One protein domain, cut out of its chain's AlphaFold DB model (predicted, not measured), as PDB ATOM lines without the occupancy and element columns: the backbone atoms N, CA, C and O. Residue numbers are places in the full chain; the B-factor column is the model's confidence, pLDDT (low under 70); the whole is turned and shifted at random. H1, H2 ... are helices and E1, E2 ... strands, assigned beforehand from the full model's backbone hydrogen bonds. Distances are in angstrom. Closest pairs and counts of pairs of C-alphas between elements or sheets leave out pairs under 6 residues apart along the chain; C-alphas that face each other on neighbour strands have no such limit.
ATOM      1  N   GLY A 125      -1.001 -29.314 -13.191       86.25
ATOM      2  CA  GLY A 125       0.094 -28.386 -13.474       86.25
ATOM      3  C   GLY A 125      -0.180 -26.960 -12.979       86.25
ATOM      4  O   GLY A 125      -1.149 -26.707 -12.257       86.25
ATOM      5  N   ASP A 126       0.681 -26.026 -13.380       88.31
ATOM      6  CA  ASP A 126       0.619 -24.630 -12.938       88.31
ATOM      7  C   ASP A 126      -0.610 -23.895 -13.484       88.31
ATOM      8  O   ASP A 126      -1.162 -24.250 -14.533       88.31
ATOM      9  N   ARG A 127      -1.012 -22.823 -12.790       88.12
ATOM     10  CA  ARG A 127      -1.993 -21.854 -13.297       88.12
ATOM     11  C   ARG A 127      -1.343 -20.991 -14.374       88.12
ATOM     12  O   ARG A 127      -0.350 -20.318 -14.122       88.12
ATOM     13  N   VAL A 128      -1.943 -20.977 -15.554       88.69
ATOM     14  CA  VAL A 128      -1.452 -20.274 -16.740       88.69
ATOM     15  C   VAL A 128      -2.549 -19.395 -17.333       88.69
ATOM     16  O   VAL A 128      -3.742 -19.660 -17.168       88.69
ATOM     17  N   SER A 129      -2.147 -18.335 -18.033       88.62
ATOM     18  CA  SER A 129      -3.078 -17.526 -18.822       88.62
ATOM     19  C   SER A 129      -3.271 -18.154 -20.204       88.62
ATOM     20  O   SER A 129      -2.296 -18.437 -20.900       88.62
ATOM     21  N   TYR A 130      -4.523 -18.359 -20.609       85.25
ATOM     22  CA  TYR A 130      -4.918 -18.805 -21.941       85.25
ATOM     23  C   TYR A 130      -6.067 -17.931 -22.443       85.25
ATOM     24  O   TYR A 130      -7.086 -17.806 -21.768       85.25
ATOM     25  N   GLN A 131      -5.885 -17.272 -23.592       86.50
ATOM     26  CA  GLN A 131      -6.856 -16.323 -24.165       86.50
ATOM     27  C   GLN A 131      -7.354 -15.255 -23.159       86.50
ATOM     28  O   GLN A 131      -8.515 -14.854 -23.167       86.50
ATOM     29  N   GLY A 132      -6.473 -14.800 -22.257       84.44
ATOM     30  CA  GLY A 132      -6.802 -13.811 -21.222       84.44
ATOM     31  C   GLY A 132      -7.558 -14.367 -20.007       84.44
ATOM     32  O   GLY A 132      -7.964 -13.592 -19.145       84.44
ATOM     33  N   LYS A 133      -7.738 -15.689 -19.905       85.69
ATOM     34  CA  LYS A 133      -8.379 -16.372 -18.772       85.69
ATOM     35  C   LYS A 133      -7.378 -17.258 -18.038       85.69
ATOM     36  O   LYS A 133      -6.450 -17.788 -18.642       85.69
ATOM     37  N   THR A 134      -7.582 -17.456 -16.740       87.31
ATOM     38  CA  THR A 134      -6.726 -18.334 -15.932       87.31
ATOM     39  C   THR A 134      -7.248 -19.767 -15.969       87.31
ATOM     40  O   THR A 134      -8.365 -20.037 -15.526       87.31
ATOM     41  N   VAL A 135      -6.425 -20.688 -16.467       85.81
ATOM     42  CA  VAL A 135      -6.672 -22.141 -16.496       85.81
ATOM     43  C   VAL A 135      -5.453 -22.884 -15.949       85.81
ATOM     44  O   VAL A 135      -4.422 -22.265 -15.697       85.81
ATOM     45  N   ASN A 136      -5.538 -24.195 -15.730       90.31
ATOM     46  CA  ASN A 136      -4.338 -24.987 -15.438       90.31
ATOM     47  C   ASN A 136      -3.632 -25.416 -16.739       90.31
ATOM     48  O   ASN A 136      -4.227 -25.405 -17.821       90.31
ATOM     49  N   THR A 137      -2.356 -25.775 -16.620       88.62
ATOM     50  CA  THR A 137      -1.487 -26.171 -17.739       88.62
ATOM     51  C   THR A 137      -2.094 -27.319 -18.542       88.62
ATOM     52  O   THR A 137      -2.165 -27.240 -19.766       88.62
ATOM     53  N   ARG A 138      -2.632 -28.339 -17.862       88.38
ATOM     54  CA  ARG A 138      -3.280 -29.476 -18.523       88.38
ATOM     55  C   ARG A 138      -4.490 -29.046 -19.358       88.38
ATOM     56  O   ARG A 138      -4.635 -29.498 -20.488       88.38
ATOM     57  N   THR A 139      -5.338 -28.160 -18.840       88.56
ATOM     58  CA  THR A 139      -6.504 -27.626 -19.559       88.56
ATOM     59  C   THR A 139      -6.079 -26.825 -20.783       88.56
ATOM     60  O   THR A 139      -6.668 -26.994 -21.846       88.56
ATOM     61  N   ARG A 140      -5.047 -25.979 -20.663       91.25
ATOM     62  CA  ARG A 140      -4.481 -25.253 -21.809       91.25
ATOM     63  C   ARG A 140      -4.051 -26.226 -22.908       91.25
ATOM     64  O   ARG A 140      -4.430 -26.041 -24.060       91.25
ATOM     65  N   ASP A 141      -3.300 -27.264 -22.550       91.19
ATOM     66  CA  ASP A 141      -2.772 -28.233 -23.516       91.19
ATOM     67  C   ASP A 141      -3.888 -29.063 -24.157       91.19
ATOM     68  O   ASP A 141      -3.873 -29.299 -25.362       91.19
ATOM     69  N   MET A 142      -4.916 -29.429 -23.382       89.94
ATOM     70  CA  MET A 142      -6.117 -30.073 -23.914       89.94
ATOM     71  C   MET A 142      -6.856 -29.191 -24.926       89.94
ATOM     72  O   MET A 142      -7.292 -29.700 -25.957       89.94
ATOM     73  N   LEU A 143      -7.002 -27.892 -24.652       90.44
ATOM     74  CA  LEU A 143      -7.656 -26.957 -25.572       90.44
ATOM     75  C   LEU A 143      -6.839 -26.777 -26.856       90.44
ATOM     76  O   LEU A 143      -7.409 -26.868 -27.940       90.44
ATOM     77  N   ALA A 144      -5.520 -26.623 -26.748       90.50
ATOM     78  CA  ALA A 144      -4.635 -26.509 -27.906       90.50
ATOM     79  C   ALA A 144      -4.667 -27.773 -28.789       90.50
ATOM     80  O   ALA A 144      -4.775 -27.691 -30.013       90.50
ATOM     81  N   GLU A 145      -4.640 -28.962 -28.181       91.19
ATOM     82  CA  GLU A 145      -4.762 -30.221 -28.923       91.19
ATOM     83  C   GLU A 145      -6.152 -30.407 -29.543       91.19
ATOM     84  O   GLU A 145      -6.271 -30.966 -30.637       91.19
ATOM     85  N   ALA A 146      -7.209 -29.931 -28.882       89.12
ATOM     86  CA  ALA A 146      -8.555 -29.945 -29.442       89.12
ATOM     87  C   ALA A 146      -8.656 -29.035 -30.673       89.12
ATOM     88  O   ALA A 146      -9.169 -29.474 -31.701       89.12
ATOM     89  N   GLU A 147      -8.121 -27.814 -30.607       89.75
ATOM     90  CA  GLU A 147      -8.056 -26.889 -31.745       89.75
ATOM     91  C   GLU A 147      -7.298 -27.513 -32.923       89.75
ATOM     92  O   GLU A 147      -7.800 -27.528 -34.048       89.75
ATOM     93  N   ARG A 148      -6.143 -28.137 -32.646       93.69
ATOM     94  CA  ARG A 148      -5.328 -28.837 -33.650       93.69
ATOM     95  C   ARG A 148      -6.070 -30.000 -34.307       93.69
ATOM     96  O   ARG A 148      -5.974 -30.182 -35.516       93.69
ATOM     97  N   LYS A 149      -6.792 -30.815 -33.530       91.50
ATOM     98  CA  LYS A 149      -7.551 -31.967 -34.053       91.50
ATOM     99  C   LYS A 149      -8.810 -31.552 -34.809       91.50
ATOM    100  O   LYS A 149      -9.217 -32.255 -35.731       91.50
ATOM    101  N   LEU A 150      -9.444 -30.456 -34.401       90.38
ATOM    102  CA  LEU A 150     -10.667 -29.944 -35.020       90.38
ATOM    103  C   LEU A 150     -10.395 -29.022 -36.213       90.38
ATOM    104  O   LEU A 150     -11.349 -28.710 -36.927       90.38
ATOM    105  N   ASP A 151      -9.145 -28.586 -36.398       90.31
ATOM    106  CA  ASP A 151      -8.743 -27.528 -37.333       90.31
ATOM    107  C   ASP A 151      -9.600 -26.259 -37.151       90.31
ATOM    108  O   ASP A 151     -10.180 -25.699 -38.086       90.31
ATOM    109  N   ARG A 152      -9.809 -25.871 -35.884       85.44
ATOM    110  CA  ARG A 152     -10.713 -24.778 -35.492       85.44
ATOM    111  C   ARG A 152     -10.227 -24.066 -34.245       85.44
ATOM    112  O   ARG A 152      -9.893 -24.723 -33.270       85.44
ATOM    113  N   ASP A 153     -10.388 -22.747 -34.237       85.88
ATOM    114  CA  ASP A 153     -10.215 -21.934 -33.035       85.88
ATOM    115  C   ASP A 153     -11.389 -22.131 -32.067       85.88
ATOM    116  O   ASP A 153     -12.569 -21.962 -32.423       85.88
ATOM    117  N   LEU A 154     -11.050 -22.427 -30.818       85.12
ATOM    118  CA  LEU A 154     -11.969 -22.466 -29.695       85.12
ATOM    119  C   LEU A 154     -11.867 -21.137 -28.941       85.12
ATOM    120  O   LEU A 154     -10.774 -20.615 -28.744       85.12
ATOM    121  N   VAL A 155     -12.997 -20.557 -28.535       83.94
ATOM    122  CA  VAL A 155     -12.999 -19.329 -27.724       83.94
ATOM    123  C   VAL A 155     -13.313 -19.689 -26.287       83.94
ATOM    124  O   VAL A 155     -14.353 -20.290 -26.027       83.94
ATOM    125  N   LEU A 156     -12.417 -19.318 -25.372       82.62
ATOM    126  CA  LEU A 156     -12.583 -19.547 -23.941       82.62
ATOM    127  C   LEU A 156     -13.370 -18.400 -23.286       82.62
ATOM    128  O   LEU A 156     -12.850 -17.299 -23.096       82.62
ATOM    129  N   ASP A 157     -14.608 -18.674 -22.883       74.19
ATOM    130  CA  ASP A 157     -15.484 -17.684 -22.242       74.19
ATOM    131  C   ASP A 157     -15.128 -17.494 -20.758       74.19
ATOM    132  O   ASP A 157     -15.075 -16.372 -20.236       74.19
ATOM    133  N   GLN A 158     -14.798 -18.599 -20.087       70.00
ATOM    134  CA  GLN A 158     -14.552 -18.683 -18.647       70.00
ATOM    135  C   GLN A 158     -13.315 -19.534 -18.350       70.00
ATOM    136  O   GLN A 158     -13.160 -20.630 -18.886       70.00
ATOM    137  N   GLY A 159     -12.443 -19.033 -17.474       69.31
ATOM    138  CA  GLY A 159     -11.302 -19.789 -16.958       69.31
ATOM    139  C   GLY A 159     -11.682 -20.612 -15.731       69.31
ATOM    140  O   GLY A 159     -12.577 -20.228 -14.980       69.31
ATOM    141  N   SER A 160     -10.957 -21.704 -15.480       68.12
ATOM    142  CA  SER A 160     -11.268 -22.630 -14.387       68.12
ATOM    143  C   SER A 160     -11.027 -22.066 -12.986       68.12
ATOM    144  O   SER A 160     -11.357 -22.729 -12.020       68.12
ATOM    145  N   TYR A 161     -10.442 -20.875 -12.853       66.81
ATOM    146  CA  TYR A 161     -10.124 -20.252 -11.560       66.81
ATOM    147  C   TYR A 161     -10.644 -18.814 -11.459       66.81
ATOM    148  O   TYR A 161      -9.994 -17.966 -10.851       66.81
ATOM    149  N   ASN A 162     -11.772 -18.516 -12.111       56.81
ATOM    150  CA  ASN A 162     -12.325 -17.164 -12.168       56.81
ATOM    151  C   ASN A 162     -13.663 -17.058 -11.408       56.81
ATOM    152  O   ASN A 162     -14.725 -17.121 -12.031       56.81
ATOM    153  N   PRO A 163     -13.651 -16.918 -10.070       48.75
ATOM    154  CA  PRO A 163     -14.879 -16.739  -9.302       48.75
ATOM    155  C   PRO A 163     -15.594 -15.436  -9.712       48.75
ATOM    156  O   PRO A 163     -15.006 -14.360  -9.667       48.75
ATOM    157  N   GLY A 164     -16.870 -15.533 -10.114       49.47
ATOM    158  CA  GLY A 164     -17.760 -14.375 -10.332       49.47
ATOM    159  C   GLY A 164     -17.761 -13.727 -11.728       49.47
ATOM    160  O   GLY A 164     -18.233 -12.604 -11.864       49.47
ATOM    161  N   GLY A 165     -17.247 -14.396 -12.767       43.66
ATOM    162  CA  GLY A 165     -17.039 -13.786 -14.093       43.66
ATOM    163  C   GLY A 165     -18.214 -13.745 -15.088       43.66
ATOM    164  O   GLY A 165     -18.053 -13.105 -16.124       43.66
ATOM    165  N   ASP A 166     -19.357 -14.402 -14.838       40.41
ATOM    166  CA  ASP A 166     -20.504 -14.400 -15.774       40.41
ATOM    167  C   ASP A 166     -21.844 -14.637 -15.043       40.41
ATOM    168  O   ASP A 166     -22.011 -15.684 -14.408       40.41
ATOM    169  N   PRO A 191     -16.356 -24.315 -14.034       53.34
ATOM    170  CA  PRO A 191     -16.389 -25.011 -15.318       53.34
ATOM    171  C   PRO A 191     -15.812 -24.136 -16.441       53.34
ATOM    172  O   PRO A 191     -16.068 -22.934 -16.520       53.34
ATOM    173  N   VAL A 192     -15.028 -24.758 -17.322       52.69
ATOM    174  CA  VAL A 192     -14.495 -24.116 -18.528       52.69
ATOM    175  C   VAL A 192     -15.565 -24.127 -19.611       52.69
ATOM    176  O   VAL A 192     -16.033 -25.190 -20.013       52.69
ATOM    177  N   TRP A 193     -15.924 -22.940 -20.094       59.62
ATOM    178  CA  TRP A 193     -16.894 -22.757 -21.171       59.62
ATOM    179  C   TRP A 193     -16.187 -22.365 -22.456       59.62
ATOM    180  O   TRP A 193     -15.375 -21.438 -22.472       59.62
ATOM    181  N   VAL A 194     -16.492 -23.099 -23.523       65.00
ATOM    182  CA  VAL A 194     -15.904 -22.897 -24.840       65.00
ATOM    183  C   VAL A 194     -16.994 -22.916 -25.896       65.00
ATOM    184  O   VAL A 194     -17.827 -23.823 -25.919       65.00
ATOM    185  N   HIS A 195     -16.941 -21.968 -26.826       75.25
ATOM    186  CA  HIS A 195     -17.778 -21.977 -28.019       75.25
ATOM    187  C   HIS A 195     -16.938 -21.926 -29.300       75.25
ATOM    188  O   HIS A 195     -15.770 -21.529 -29.319       75.25
ATOM    189  N   ARG A 196     -17.554 -22.336 -30.415       67.44
ATOM    190  CA  ARG A 196     -16.951 -22.202 -31.743       67.44
ATOM    191  C   ARG A 196     -16.896 -20.723 -32.119       67.44
ATOM    192  O   ARG A 196     -17.945 -20.080 -32.205       67.44
ATOM    193  N   ARG A 197     -15.717 -20.222 -32.490       58.09
ATOM    194  CA  ARG A 197     -15.596 -18.895 -33.101       58.09
ATOM    195  C   ARG A 197     -16.428 -18.843 -34.388       58.09
ATOM    196  O   ARG A 197     -16.189 -19.612 -35.325       58.09
TER     197      ARG A 197
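This is residues 125 to 166 and 191 to 197 of the 219 residues of an uncharacterized protein of Streptosporangiales bacterium (UniProt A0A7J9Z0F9). One helix, H1, and a two-stranded antiparallel ribbon, E3 with E4, run along the length of the domain, and a small hairpin, E1 and E2, sits at the end where H1 begins and E3 ends. At the other end of H1 the chain folds back through residues 151 to 153 into E3, and E4 runs side by side with E3, apart from H1. The printed part has 49 residues, with one named helix and four named strands in the order E1, E2, H1, E3, E4, and its class is mixed, helices and strands. The two sheets, E1 - E2 and E3 - E4, are both antiparallel. The whole is compact, with a radius of gyration of the C-alphas of 10.5 A and spans of 31 by 24 by 16 A.

E1 is residues 127 to 130, beginning at C-alpha 127 at (-1.993, -21.854, -13.297). E2 is residues 133 to 136. H1, residues 137 to 150, follows directly and is 19.9 A long from first to last C-alpha; C-alpha 150 is at (-10.667, -29.944, -35.020). E3, residues 154 to 158, is the longest strand by residues and is 12.0 A long. E4, residues 193 to 196, measures 10.6 A and ends with C-alpha 196 at (-16.951, -22.202, -31.743).

E1 and E2 form a hairpin, antiparallel at 134 degrees between their directions, with N 128 and O 135 at 2.8 A and N 135 and O 128 at 3.0 A, within hydrogen-bond range. The closest C-alphas of E1 and H1 are those of Val 128 and Thr 137, 6.0 A apart. In H1 every O i to N i+4 pair is within hydrogen-bond range. The closest C-alphas of H1 and E3 are those of Glu 147 and Leu 154, 6.3 A apart. Those of E2 and E3 are Lys 133 and Gln 158, 6.6 A apart. E3 and E4 are antiparallel neighbours at 151 degrees, with N 157 and O 193 at 2.9 A and N 155 and O 195 at 3.0 A, within hydrogen-bond range. E4 is apart from E1, E2 and H1.

The two C-alphas farthest apart are those of Asp 151 and Gly 164, 31.4 A. The links E1 to E2, E2 to H1 and H1 to E3 are tight. The link from E3 to E4 is across the cut: residues 167 to 190 are not printed, and C-alphas 166 and 191 are 11.4 A apart. The mean pLDDT of the printed part is 78.4; residues 159 to 166, 191 to 194 and 196 to 197 are under 70.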